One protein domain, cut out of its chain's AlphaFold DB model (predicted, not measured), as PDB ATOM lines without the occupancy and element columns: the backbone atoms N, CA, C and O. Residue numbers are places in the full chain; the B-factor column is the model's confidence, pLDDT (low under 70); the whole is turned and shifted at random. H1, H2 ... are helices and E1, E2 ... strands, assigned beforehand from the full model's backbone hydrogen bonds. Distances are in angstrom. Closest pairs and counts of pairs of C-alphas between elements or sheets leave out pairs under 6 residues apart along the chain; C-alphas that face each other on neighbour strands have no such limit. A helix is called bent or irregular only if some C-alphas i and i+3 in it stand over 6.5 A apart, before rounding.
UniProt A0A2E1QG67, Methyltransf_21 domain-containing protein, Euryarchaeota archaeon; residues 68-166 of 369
ATOM      1  N   THR A  68     114.690 156.184  65.947       96.88
ATOM      2  CA  THR A  68     115.253 155.294  64.929       96.88
ATOM      3  C   THR A  68     114.332 154.104  64.681       96.88
ATOM      4  O   THR A  68     114.150 153.696  63.539       96.88
ATOM      5  N   GLU A  69     113.725 153.570  65.744       96.00
ATOM      6  CA  GLU A  69     112.699 152.531  65.666       96.00
ATOM      7  C   GLU A  69     111.634 152.719  66.751       96.00
ATOM      8  O   GLU A  69     111.926 153.162  67.866       96.00
ATOM      9  N   PHE A  70     110.395 152.345  66.434       96.44
ATOM     10  CA  PHE A  70     109.317 152.209  67.404       96.44
ATOM     11  C   PHE A  70     108.420 151.023  67.054       96.44
ATOM     12  O   PHE A  70     108.270 150.663  65.887       96.44
ATOM     13  N   ASN A  71     107.799 150.430  68.069       96.00
ATOM     14  CA  ASN A  71     106.852 149.334  67.907       96.00
ATOM     15  C   ASN A  71     105.695 149.466  68.905       96.00
ATOM     16  O   ASN A  71     105.906 149.469  70.123       96.00
ATOM     17  N   PHE A  72     104.464 149.553  68.401       95.88
ATOM     18  CA  PHE A  72     103.267 149.601  69.236       95.88
ATOM     19  C   PHE A  72     102.920 148.202  69.749       95.88
ATOM     20  O   PHE A  72     102.624 147.295  68.976       95.88
ATOM     21  N   LYS A  73     102.906 148.034  71.075       93.75
ATOM     22  CA  LYS A  73     102.490 146.781  71.727       93.75
ATOM     23  C   LYS A  73     100.968 146.689  71.833       93.75
ATOM     24  O   LYS A  73     100.407 145.599  71.813       93.75
ATOM     25  N   ASN A  74     100.302 147.833  71.982       90.44
ATOM     26  CA  ASN A  74      98.848 147.981  72.010       90.44
ATOM     27  C   ASN A  74      98.468 149.461  71.786       90.44
ATOM     28  O   ASN A  74      99.325 150.293  71.496       90.44
ATOM     29  N   ASN A  75      97.185 149.803  71.950       85.56
ATOM     30  CA  ASN A  75      96.671 151.166  71.745       85.56
ATOM     31  C   ASN A  75      97.282 152.224  72.677       85.56
ATOM     32  O   ASN A  75      97.235 153.408  72.350       85.56
ATOM     33  N   ASN A  76      97.840 151.809  73.817       88.56
ATOM     34  CA  ASN A  76      98.343 152.711  74.846       88.56
ATOM     35  C   ASN A  76      99.841 152.560  75.114       88.56
ATOM     36  O   ASN A  76     100.379 153.372  75.851       88.56
ATOM     37  N   GLN A  77     100.525 151.559  74.565       95.00
ATOM     38  CA  GLN A  77     101.933 151.310  74.867       95.00
ATOM     39  C   GLN A  77     102.739 151.060  73.608       95.00
ATOM     40  O   GLN A  77     102.340 150.288  72.730       95.00
ATOM     41  N   PHE A  78     103.917 151.665  73.566       96.31
ATOM     42  CA  PHE A  78     104.871 151.495  72.487       96.31
ATOM     43  C   PHE A  78     106.291 151.496  73.035       96.31
ATOM     44  O   PHE A  78     106.615 152.180  74.005       96.31
ATOM     45  N   GLU A  79     107.125 150.666  72.431       96.94
ATOM     46  CA  GLU A  79     108.560 150.665  72.663       96.94
ATOM     47  C   GLU A  79     109.221 151.570  71.632       96.94
ATOM     48  O   GLU A  79     108.806 151.577  70.473       96.94
ATOM     49  N   ILE A  80     110.218 152.341  72.049       96.88
ATOM     50  CA  ILE A  80     110.920 153.284  71.182       96.88
ATOM     51  C   ILE A  80     112.420 153.272  71.458       96.88
ATOM     52  O   ILE A  80     112.840 153.104  72.606       96.88
ATOM     53  N   SER A  81     113.220 153.480  70.418       96.44
ATOM     54  CA  SER A  81     114.659 153.706  70.520       96.44
ATOM     55  C   SER A  81     115.088 154.883  69.649       96.44
ATOM     56  O   SER A  81     114.574 155.076  68.547       96.44
ATOM     57  N   PHE A  82     116.045 155.665  70.148       96.12
ATOM     58  CA  PHE A  82     116.627 156.819  69.451       96.12
ATOM     59  C   PHE A  82     118.054 156.557  68.947       96.12
ATOM     60  O   PHE A  82     118.609 157.386  68.233       96.12
ATOM     61  N   ASP A  83     118.654 155.434  69.348       92.56
ATOM     62  CA  ASP A  83     120.063 155.103  69.114       92.56
ATOM     63  C   ASP A  83     120.299 153.602  68.840       92.56
ATOM     64  O   ASP A  83     121.439 153.142  68.862       92.56
ATOM     65  N   LEU A  84     119.227 152.829  68.612       91.06
ATOM     66  CA  LEU A  84     119.206 151.366  68.433       91.06
ATOM     67  C   LEU A  84     119.672 150.540  69.647       91.06
ATOM     68  O   LEU A  84     119.615 149.309  69.603       91.06
ATOM     69  N   LYS A  85     120.111 151.178  70.737       88.56
ATOM     70  CA  LYS A  85     120.649 150.511  71.932       88.56
ATOM     71  C   LYS A  85     119.702 150.654  73.115       88.56
ATOM     72  O   LYS A  85     119.330 149.670  73.755       88.56
ATOM     73  N   ASN A  86     119.317 151.884  73.426       90.62
ATOM     74  CA  ASN A  86     118.437 152.214  74.530       90.62
ATOM     75  C   ASN A  86     116.981 152.102  74.080       90.62
ATOM     76  O   ASN A  86     116.563 152.738  73.110       90.62
ATOM     77  N   LYS A  87     116.211 151.283  74.800       93.06
ATOM     78  CA  LYS A  87     114.794 151.036  74.529       93.06
ATOM     79  C   LYS A  87     113.940 151.551  75.676       93.06
ATOM     80  O   LYS A  87     114.154 151.196  76.834       93.06
ATOM     81  N   PHE A  88     112.952 152.371  75.346       94.88
ATOM     82  CA  PHE A  88     112.020 152.964  76.295       94.88
ATOM     83  C   PHE A  88     110.628 152.397  76.052       94.88
ATOM     84  O   PHE A  88     110.090 152.515  74.955       94.88
ATOM     85  N   LEU A  89     110.027 151.803  77.085       94.88
ATOM     86  CA  LEU A  89     108.607 151.470  77.070       94.88
ATOM     87  C   LEU A  89     107.809 152.694  77.525       94.88
ATOM     88  O   LEU A  89     107.858 153.066  78.703       94.88
ATOM     89  N   LEU A  90     107.090 153.304  76.587       95.69
ATOM     90  CA  LEU A  90     106.262 154.482  76.807       95.69
ATOM     91  C   LEU A  90     104.790 154.086  76.891       95.69
ATOM     92  O   LEU A  90     104.325 153.204  76.167       95.69
ATOM     93  N   SER A  91     104.067 154.754  77.787       94.25
ATOM     94  CA  SER A  91     102.635 154.568  77.999       94.25
ATOM     95  C   SER A  91     101.896 155.878  77.753       94.25
ATOM     96  O   SER A  91     102.322 156.948  78.169       94.25
ATOM     97  N   LEU A  92     100.761 155.782  77.079       91.19
ATOM     98  CA  LEU A  92      99.799 156.853  76.855       91.19
ATOM     99  C   LEU A  92      98.739 156.892  77.969       91.19
ATOM    100  O   LEU A  92      97.689 157.511  77.788       91.19
ATOM    101  N   ASP A  93      98.981 156.238  79.106       86.62
ATOM    102  CA  ASP A  93      98.090 156.282  80.262       86.62
ATOM    103  C   ASP A  93      97.995 157.703  80.834       86.62
ATOM    104  O   ASP A  93      98.937 158.236  81.414       86.62
ATOM    105  N   ARG A  94      96.819 158.316  80.676       81.88
ATOM    106  CA  ARG A  94      96.545 159.692  81.111       81.88
ATOM    107  C   ARG A  94      96.469 159.849  82.621       81.88
ATOM    108  O   ARG A  94      96.521 160.974  83.106       81.88
ATOM    109  N   SER A  95      96.311 158.748  83.349       82.62
ATOM    110  CA  SER A  95      96.301 158.756  84.809       82.62
ATOM    111  C   SER A  95      97.712 158.743  85.408       82.62
ATOM    112  O   SER A  95      97.878 159.053  86.586       82.62
ATOM    113  N   SER A  96      98.731 158.446  84.594       89.50
ATOM    114  CA  SER A  96     100.126 158.343  85.010       89.50
ATOM    115  C   SER A  96     100.896 159.613  84.648       89.50
ATOM    116  O   SER A  96     101.363 159.788  83.519       89.50
ATOM    117  N   LEU A  97     101.061 160.509  85.628       89.06
ATOM    118  CA  LEU A  97     101.894 161.708  85.471       89.06
ATOM    119  C   LEU A  97     103.340 161.341  85.109       89.06
ATOM    120  O   LEU A  97     103.952 161.995  84.274       89.06
ATOM    121  N   GLU A  98     103.857 160.250  85.677       93.12
ATOM    122  CA  GLU A  98     105.201 159.752  85.391       93.12
ATOM    123  C   GLU A  98     105.395 159.390  83.908       93.12
ATOM    124  O   GLU A  98     106.424 159.724  83.320       93.12
ATOM    125  N   ASP A  99     104.414 158.726  83.282       93.50
ATOM    126  CA  ASP A  99     104.501 158.344  81.866       93.50
ATOM    127  C   ASP A  99     104.371 159.559  80.936       93.50
ATOM    128  O   ASP A  99     105.117 159.670  79.957       93.50
ATOM    129  N   ILE A 100     103.475 160.501  81.261       93.00
ATOM    130  CA  ILE A 100     103.350 161.775  80.535       93.00
ATOM    131  C   ILE A 100     104.667 162.553  80.611       93.00
ATOM    132  O   ILE A 100     105.180 163.001  79.579       93.00
ATOM    133  N   ASN A 101     105.230 162.671  81.813       95.56
ATOM    134  CA  ASN A 101     106.470 163.395  82.039       95.56
ATOM    135  C   ASN A 101     107.641 162.728  81.322       95.56
ATOM    136  O   ASN A 101     108.425 163.429  80.690       95.56
ATOM    137  N   LEU A 102     107.724 161.394  81.307       96.62
ATOM    138  CA  LEU A 102     108.746 160.678  80.539       96.62
ATOM    139  C   LEU A 102     108.696 161.034  79.044       96.62
ATOM    140  O   LEU A 102     109.731 161.352  78.458       96.62
ATOM    141  N   ILE A 103     107.510 161.027  78.424       97.44
ATOM    142  CA  ILE A 103     107.350 161.381  77.000       97.44
ATOM    143  C   ILE A 103     107.794 162.829  76.748       97.44
ATOM    144  O   ILE A 103     108.527 163.100  75.793       97.44
ATOM    145  N   GLN A 104     107.367 163.759  77.603       96.44
ATOM    146  CA  GLN A 104     107.706 165.178  77.482       96.44
ATOM    147  C   GLN A 104     109.201 165.441  77.709       96.44
ATOM    148  O   GLN A 104     109.800 166.213  76.958       96.44
ATOM    149  N   THR A 105     109.819 164.774  78.686       97.38
ATOM    150  CA  THR A 105     111.259 164.845  78.963       97.38
ATOM    151  C   THR A 105     112.067 164.350  77.772       97.38
ATOM    152  O   THR A 105     112.980 165.052  77.337       97.38
ATOM    153  N   LEU A 106     111.713 163.188  77.210       98.19
ATOM    154  CA  LEU A 106     112.399 162.640  76.039       98.19
ATOM    155  C   LEU A 106     112.298 163.606  74.858       98.19
ATOM    156  O   LEU A 106     113.315 164.012  74.304       98.19
ATOM    157  N   PHE A 107     111.082 164.034  74.508       97.62
ATOM    158  CA  PHE A 107     110.872 164.945  73.385       97.62
ATOM    159  C   PHE A 107     111.619 166.274  73.549       97.62
ATOM    160  O   PHE A 107     112.343 166.701  72.644       97.62
ATOM    161  N   GLY A 108     111.442 166.928  74.699       95.62
ATOM    162  CA  GLY A 108     112.048 168.222  74.982       95.62
ATOM    163  C   GLY A 108     113.572 168.141  75.037       95.62
ATOM    164  O   GLY A 108     114.252 168.965  74.427       95.62
ATOM    165  N   GLY A 109     114.121 167.117  75.694       96.81
ATOM    166  CA  GLY A 109     115.564 166.915  75.777       96.81
ATOM    167  C   GLY A 109     116.191 166.645  74.412       96.81
ATOM    168  O   GLY A 109     117.125 167.351  74.027       96.81
ATOM    169  N   LEU A 110     115.647 165.691  73.645       96.88
ATOM    170  CA  LEU A 110     116.155 165.334  72.312       96.88
ATOM    171  C   LEU A 110     116.185 166.549  71.379       96.88
ATOM    172  O   LEU A 110     117.190 166.804  70.715       96.88
ATOM    173  N   ARG A 111     115.124 167.368  71.392       93.94
ATOM    174  CA  ARG A 111     115.037 168.606  70.599       93.94
ATOM    175  C   ARG A 111     116.161 169.606  70.908       93.94
ATOM    176  O   ARG A 111     116.527 170.390  70.036       93.94
ATOM    177  N   HIS A 112     116.704 169.589  72.124       93.94
ATOM    178  CA  HIS A 112     117.786 170.478  72.567       93.94
ATOM    179  C   HIS A 112     119.142 169.765  72.702       93.94
ATOM    180  O   HIS A 112     120.081 170.281  73.329       93.94
ATOM    181  N   GLY A 113     119.254 168.609  72.043       94.31
ATOM    182  CA  GLY A 113     120.485 167.851  71.905       94.31
ATOM    183  C   GLY A 113     120.871 167.091  73.163       94.31
ATOM    184  O   GLY A 113     122.068 166.966  73.402       94.31
ATOM    185  N   ALA A 114     119.913 166.640  73.975       96.56
ATOM    186  CA  ALA A 114     120.146 165.652  75.028       96.56
ATOM    187  C   ALA A 114     120.061 164.222  74.482       96.56
ATOM    188  O   ALA A 114     119.380 163.974  73.488       96.56
ATOM    189  N   ASP A 115     120.719 163.293  75.165       94.50
ATOM    190  CA  ASP A 115     120.620 161.851  74.942       94.50
ATOM    191  C   ASP A 115     120.227 161.145  76.247       94.50
ATOM    192  O   ASP A 115     120.428 161.678  77.341       94.50
ATOM    193  N   PHE A 116     119.592 159.977  76.126       94.25
ATOM    194  CA  PHE A 116     118.990 159.269  77.252       94.25
ATOM    195  C   PHE A 116     119.417 157.805  77.269       94.25
ATOM    196  O   PHE A 116     119.293 157.102  76.267       94.25
ATOM    197  N   GLU A 117     119.839 157.330  78.435       90.50
ATOM    198  CA  GLU A 117     120.291 155.958  78.653       90.50
ATOM    199  C   GLU A 117     119.450 155.258  79.720       90.50
ATOM    200  O   GLU A 117     119.126 155.837  80.762       90.50
ATOM    201  N   MET A 118     119.152 153.975  79.504       83.75
ATOM    202  CA  MET A 118     118.597 153.112  80.549       83.75
ATOM    203  C   MET A 118     119.719 152.511  81.400       83.75
ATOM    204  O   MET A 118     120.791 152.176  80.893       83.75
ATOM    205  N   SER A 119     119.472 152.318  82.702       67.00
ATOM    206  CA  SER A 119     120.478 151.784  83.641       67.00
ATOM    207  C   SER A 119     121.122 150.462  83.242       67.00
ATOM    208  O   SER A 119     122.249 150.208  83.652       67.00
ATOM    209  N   GLU A 120     120.414 149.638  82.475       62.09
ATOM    210  CA  GLU A 120     120.820 148.283  82.093       62.09
ATOM    211  C   GLU A 120     121.897 148.260  80.987       62.09
ATOM    212  O   GLU A 120     122.506 147.223  80.757       62.09
ATOM    213  N   ASN A 121     122.198 149.405  80.355       58.62
ATOM    214  CA  ASN A 121     123.084 149.517  79.185       58.62
ATOM    215  C   ASN A 121     124.331 150.397  79.415       58.62
ATOM    216  O   ASN A 121     124.883 150.952  78.456       58.62
ATOM    217  N   PHE A 122     124.742 150.547  80.679       53.00
ATOM    218  CA  PHE A 122     125.663 151.584  81.155       53.00
ATOM    219  C   PHE A 122     126.948 151.709  80.316       53.00
ATOM    220  O   PHE A 122     127.723 150.760  80.195       53.00
ATOM    221  N   ILE A 123     127.160 152.895  79.738       56.47
ATOM    222  CA  ILE A 123     128.432 153.304  79.131       56.47
ATOM    223  C   ILE A 123     129.343 153.845  80.245       56.47
ATOM    224  O   ILE A 123     128.853 154.461  81.196       56.47
ATOM    225  N   ASP A 124     130.651 153.588  80.129       57.81
ATOM    226  CA  ASP A 124     131.710 154.144  80.983       57.81
ATOM    227  C   ASP A 124     131.501 155.656  81.203       57.81
ATOM    228  O   ASP A 124     131.256 156.407  80.252       57.81
ATOM    229  N   ASP A 125     131.589 156.106  82.458       60.03
ATOM    230  CA  ASP A 125     131.400 157.509  82.845       60.03
ATOM    231  C   ASP A 125     132.372 158.457  82.113       60.03
ATOM    232  O   ASP A 125     132.058 159.634  81.941       60.03
ATOM    233  N   ASN A 126     133.496 157.948  81.596       60.31
ATOM    234  CA  ASN A 126     134.490 158.726  80.847       60.31
ATOM    235  C   ASN A 126     134.065 159.145  79.423       60.31
ATOM    236  O   ASN A 126     134.774 159.928  78.793       60.31
ATOM    237  N   VAL A 127     132.946 158.638  78.888       68.31
ATOM    238  CA  VAL A 127     132.513 158.893  77.490       68.31
ATOM    239  C   VAL A 127     131.240 159.753  77.413       68.31
ATOM    240  O   VAL A 127     130.763 160.083  76.327       68.31
ATOM    241  N   LYS A 128     130.665 160.149  78.554       75.56
ATOM    242  CA  LYS A 128     129.362 160.832  78.588       75.56
ATOM    243  C   LYS A 128     129.459 162.300  78.205       75.56
ATOM    244  O   LYS A 128     130.400 163.002  78.569       75.56
ATOM    245  N   ARG A 129     128.438 162.780  77.497       88.88
ATOM    246  CA  ARG A 129     128.307 164.202  77.176       88.88
ATOM    247  C   ARG A 129     127.670 164.940  78.350       88.88
ATOM    248  O   ARG A 129     126.920 164.375  79.144       88.88
ATOM    249  N   ASP A 130     127.863 166.252  78.384       87.69
ATOM    250  CA  ASP A 130     127.213 167.163  79.337       87.69
ATOM    251  C   ASP A 130     125.679 167.055  79.387       87.69
ATOM    252  O   ASP A 130     125.068 167.468  80.368       87.69
ATOM    253  N   LYS A 131     125.056 166.566  78.307       93.81
ATOM    254  CA  LYS A 131     123.599 166.461  78.143       93.81
ATOM    255  C   LYS A 131     123.119 165.007  78.064       93.81
ATOM    256  O   LYS A 131     122.083 164.746  77.454       93.81
ATOM    257  N   SER A 132     123.874 164.082  78.645       93.38
ATOM    258  CA  SER A 132     123.482 162.681  78.783       93.38
ATOM    259  C   SER A 132     122.687 162.484  80.076       93.38
ATOM    260  O   SER A 132     123.103 162.907  81.154       93.38
ATOM    261  N   PHE A 133     121.526 161.837  79.993       95.12
ATOM    262  CA  PHE A 133     120.659 161.593  81.147       95.12
ATOM    263  C   PHE A 133     120.416 160.103  81.333       95.12
ATOM    264  O   PHE A 133     120.066 159.388  80.396       95.12
ATOM    265  N   LYS A 134     120.536 159.631  82.571       93.81
ATOM    266  CA  LYS A 134     120.211 158.252  82.936       93.81
ATOM    267  C   LYS A 134     118.781 158.181  83.451       93.81
ATOM    268  O   LYS A 134     118.421 158.945  84.343       93.81
ATOM    269  N   ILE A 135     118.000 157.226  82.961       95.12
ATOM    270  CA  ILE A 135     116.666 156.916  83.480       95.12
ATOM    271  C   ILE A 135     116.673 155.500  84.055       95.12
ATOM    272  O   ILE A 135     117.186 154.560  83.447       95.12
ATOM    273  N   PHE A 136     116.137 155.343  85.261       93.25
ATOM    274  CA  PHE A 136     116.054 154.050  85.939       93.25
ATOM    275  C   PHE A 136     114.903 154.017  86.937       93.25
ATOM    276  O   PHE A 136     114.380 155.059  87.320       93.25
ATOM    277  N   LYS A 137     114.498 152.822  87.372       92.44
ATOM    278  CA  LYS A 137     113.482 152.659  88.418       92.44
ATOM    279  C   LYS A 137     114.128 152.407  89.775       92.44
ATOM    280  O   LYS A 137     115.082 151.644  89.878       92.44
ATOM    281  N   ASN A 138     113.568 153.012  90.813       89.00
ATOM    282  CA  ASN A 138     113.887 152.747  92.208       89.00
ATOM    283  C   ASN A 138     112.582 152.684  93.007       89.00
ATOM    284  O   ASN A 138     111.784 153.616  92.952       89.00
ATOM    285  N   ASN A 139     112.348 151.581  93.724       88.62
ATOM    286  CA  ASN A 139     111.118 151.348  94.494       88.62
ATOM    287  C   ASN A 139     109.825 151.626  93.699       88.62
ATOM    288  O   ASN A 139     108.883 152.226  94.204       88.62
ATOM    289  N   GLY A 140     109.798 151.220  92.425       89.88
ATOM    290  CA  GLY A 140     108.637 151.384  91.545       89.88
ATOM    291  C   GLY A 140     108.496 152.754  90.875       89.88
ATOM    292  O   GLY A 140     107.736 152.841  89.916       89.88
ATOM    293  N   ARG A 141     109.261 153.774  91.291       93.06
ATOM    294  CA  ARG A 141     109.262 155.122  90.692       93.06
ATOM    295  C   ARG A 141     110.450 155.312  89.757       93.06
ATOM    296  O   ARG A 141     111.550 154.825  90.031       93.06
ATOM    297  N   ARG A 142     110.253 156.009  88.646       95.00
ATOM    298  CA  ARG A 142     111.302 156.376  87.695       95.00
ATOM    299  C   ARG A 142     112.041 157.616  88.181       95.00
ATOM    300  O   ARG A 142     111.450 158.632  88.538       95.00
ATOM    301  N   ILE A 143     113.358 157.520  88.134       96.88
ATOM    302  CA  ILE A 143     114.299 158.590  88.427       96.88
ATOM    303  C   ILE A 143     115.020 158.949  87.137       96.88
ATOM    304  O   ILE A 143     115.477 158.063  86.410       96.88
ATOM    305  N   ILE A 144     115.157 160.248  86.895       97.25
ATOM    306  CA  ILE A 144     116.095 160.799  85.921       97.25
ATOM    307  C   ILE A 144     117.315 161.356  86.655       97.25
ATOM    308  O   ILE A 144     117.186 162.001  87.696       97.25
ATOM    309  N   GLN A 145     118.505 161.088  86.127       96.31
ATOM    310  CA  GLN A 145     119.776 161.536  86.678       96.31
ATOM    311  C   GLN A 145     120.607 162.251  85.609       96.31
ATOM    312  O   GLN A 145     120.783 161.727  84.510       96.31
ATOM    313  N   THR A 146     121.145 163.422  85.947       95.44
ATOM    314  CA  THR A 146     122.076 164.180  85.094       95.44
ATOM    315  C   THR A 146     123.464 163.530  85.056       95.44
ATOM    316  O   THR A 146     123.815 162.772  85.967       95.44
ATOM    317  N   THR A 147     124.297 163.870  84.062       90.44
ATOM    318  CA  THR A 147     125.715 163.449  84.010       90.44
ATOM    319  C   THR A 147     126.454 163.745  85.320       90.44
ATOM    320  O   THR A 147     127.219 162.922  85.811       90.44
ATOM    321  N   ASP A 148     126.135 164.874  85.955       88.44
ATOM    322  CA  ASP A 148     126.777 165.334  87.190       88.44
ATOM    323  C   ASP A 148     126.199 164.720  88.484       88.44
ATOM    324  O   ASP A 148     126.608 165.080  89.600       88.44
ATOM    325  N   GLY A 149     125.252 163.787  88.342       93.38
ATOM    326  CA  GLY A 149     124.718 162.960  89.422       93.38
ATOM    327  C   GLY A 149     123.499 163.516  90.155       93.38
ATOM    328  O   GLY A 149     123.083 162.904  91.140       93.38
ATOM    329  N   ILE A 150     122.919 164.631  89.700       97.38
ATOM    330  CA  ILE A 150     121.691 165.193  90.285       97.38
ATOM    331  C   ILE A 150     120.509 164.331  89.854       97.38
ATOM    332  O   ILE A 150     120.408 163.977  88.681       97.38
ATOM    333  N   LYS A 151     119.624 163.995  90.791       97.94
ATOM    334  CA  LYS A 151     118.488 163.092  90.574       97.94
ATOM    335  C   LYS A 151     117.150 163.778  90.823       97.94
ATOM    336  O   LYS A 151     117.035 164.547  91.772       97.94
ATOM    337  N   PHE A 152     116.141 163.399  90.046       98.06
ATOM    338  CA  PHE A 152     114.747 163.808  90.227       98.06
ATOM    339  C   PHE A 152     113.813 162.621  90.026       98.06
ATOM    340  O   PHE A 152     114.090 161.762  89.182       98.06
ATOM    341  N   TYR A 153     112.695 162.585  90.747       96.94
ATOM    342  CA  TYR A 153     111.604 161.678  90.394       96.94
ATOM    343  C   TYR A 153     110.835 162.233  89.193       96.94
ATOM    344  O   TYR A 153     110.475 163.407  89.180       96.94
ATOM    345  N   LEU A 154     110.568 161.405  88.177       95.06
ATOM    346  CA  LEU A 154     109.895 161.867  86.955       95.06
ATOM    347  C   LEU A 154     108.450 162.323  87.193       95.06
ATOM    348  O   LEU A 154     107.948 163.142  86.436       95.06
ATOM    349  N   ASP A 155     107.783 161.824  88.229       93.62
ATOM    350  CA  ASP A 155     106.443 162.258  88.648       93.62
ATOM    351  C   ASP A 155     106.449 163.551  89.492       93.62
ATOM    352  O   ASP A 155     105.386 164.052  89.846       93.62
ATOM    353  N   SER A 156     107.630 164.092  89.812       94.88
ATOM    354  CA  SER A 156     107.828 165.239  90.711       94.88
ATOM    355  C   SER A 156     108.628 166.356  90.036       94.88
ATOM    356  O   SER A 156     109.456 167.008  90.671       94.88
ATOM    357  N   ILE A 157     108.432 166.531  88.728       93.69
ATOM    358  CA  ILE A 157     109.096 167.548  87.904       93.69
ATOM    359  C   ILE A 157     108.126 168.157  86.894       93.69
ATOM    360  O   ILE A 157     107.131 167.533  86.513       93.69
ATOM    361  N   HIS A 158     108.503 169.315  86.359       92.62
ATOM    362  CA  HIS A 158     107.973 169.829  85.105       92.62
ATOM    363  C   HIS A 158     109.030 169.648  84.010       92.62
ATOM    364  O   HIS A 158     110.014 170.382  83.980       92.62
ATOM    365  N   PRO A 159     108.865 168.685  83.081       93.50
ATOM    366  CA  PRO A 159     109.903 168.315  82.117       93.50
ATOM    367  C   PRO A 159     110.560 169.481  81.369       93.50
ATOM    368  O   PRO A 159     111.780 169.482  81.194       93.50
ATOM    369  N   GLY A 160     109.761 170.465  80.941       91.06
ATOM    370  CA  GLY A 160     110.237 171.657  80.237       91.06
ATOM    371  C   GLY A 160     111.157 172.525  81.094       91.06
ATOM    372  O   GLY A 160     112.260 172.842  80.669       91.06
ATOM    373  N   ASN A 161     110.746 172.841  82.315       90.56
ATOM    374  CA  ASN A 161     111.486 173.733  83.203       90.56
ATOM    375  C   ASN A 161     112.645 172.973  83.865       90.56
ATOM    376  O   ASN A 161     113.823 173.238  83.621       90.56
ATOM    377  N   THR A 162     112.305 171.916  84.604       94.81
ATOM    378  CA  THR A 162     113.242 171.163  85.436       94.81
ATOM    379  C   THR A 162     114.366 170.529  84.632       94.81
ATOM    380  O   THR A 162     115.521 170.623  85.020       94.81
ATOM    381  N   ILE A 163     114.057 169.837  83.529       96.06
ATOM    382  CA  ILE A 163     115.073 169.087  82.780       96.06
ATOM    383  C   ILE A 163     115.573 169.903  81.597       96.06
ATOM    384  O   ILE A 163     116.783 170.093  81.453       96.06
ATOM    385  N   VAL A 164     114.665 170.381  80.742       95.00
ATOM    386  CA  VAL A 164     115.062 171.005  79.476       95.00
ATOM    387  C   VAL A 164     115.713 172.366  79.708       95.00
ATOM    388  O   VAL A 164     116.827 172.582  79.238       95.00
ATOM    389  N   GLU A 165     115.084 173.271  80.443       93.94
ATOM    390  CA  GLU A 165     115.635 174.606  80.683       93.94
ATOM    391  C   GLU A 165     116.842 174.555  81.633       93.94
ATOM    392  O   GLU A 165     117.938 175.017  81.282       93.94
ATOM    393  N   THR A 166     116.693 173.922  82.799       95.31
ATOM    394  CA  THR A 166     117.730 173.951  83.842       95.31
ATOM    395  C   THR A 166     118.953 173.089  83.524       95.31
ATOM    396  O   THR A 166     120.075 173.560  83.721       95.31
TER     397      THR A 166
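AT A GLANCE: This is residues 68 to 166 of the 369 residues of the protein "Methyltransf_21 domain-containing protein" of Euryarchaeota archaeon (UniProt A0A2E1QG67). A twisted four-stranded sheet, E4 to E7, has the long helix H1 packed over one face; a smaller three-stranded sheet, E1 to E3, brings its edge strand E3 up to the same helix. The short last helix H2 packs on H1 and only grazes the larger sheet. Look for 99 residues with two named helices and seven named strands, in the order E1 E2 E3 H1 E4 E5 E6 E7 H2; the class is mixed, helices and strands. The larger sheet runs E4 E5 E6 E7 and is mixed, the smaller E1 E2 E3 and antiparallel. The whole is compact, with a radius of gyration of the C-alphas of 13.0 A and spans of 39 by 28 by 28 A.

HOW THE PARTS SIT: Begin with E5, residues 132 to 138, an inner strand. Parallel to it is E4, residues 115 to 118, where N 117 and O 133 are 2.9 A apart, within hydrogen-bond range. E6, residues 141 to 146, forms a hairpin with E5, with N 136 and O 143 at 3.0 A. E7, residues 151 to 153, forms a hairpin with E6, with N 144 and O 152 at 2.9 A. E5 E6 E7 are a meander, each strand the antiparallel neighbour of the one before. H1, residues 97 to 111, is on this sheet at a height of 9.8 A, over E4, E5 and E6, and runs along the strands, 7 degrees from E5 on the local plane; helix on one face of a sheet makes two layers. H2, residues 159 to 166, touches H1 at a steep tilt of 46 degrees, the same way; the closest C-alphas, of Thr 105 and Pro 159, are 4.9 A apart. In the second meander, E1, residues 69 to 72, and E2, residues 77 to 81, form a hairpin with N 71 and O 79 at 2.8 A. E2 and E3, residues 87 to 91, form another, with N 80 and O 88 at 2.9 A. H1 is also on this sheet, and the closest C-alphas of E3 and H1, those of Ser 91 and Asp 99, are 5.7 A apart. Every O i to N i+4 pair is within hydrogen-bond range in H1, and 3 of 4 in H2.

IN THESE COORDINATES: Find C-alpha 69 at (112.699, 152.531, 65.666), where E1 begins. H1 starts at C-alpha 97, (101.894, 161.708, 85.471), and runs 21.0 A to C-alpha 111. E5 spans 19.3 A and E6 16.7 A. H2 ends at C-alpha 166, (117.730, 173.951, 83.842); it is neither bent nor irregular, but only just: C-alphas 162 and 165 are 6.3 A apart.

THE WHOLE: The C-alphas farthest apart, of Asn 75 and Asn 126, are 39.6 A apart. The printed part has no cut. The link from E4 to E5, residues 119 to 131, is long, and there you will find residues 119 to 127, with pLDDT under 70.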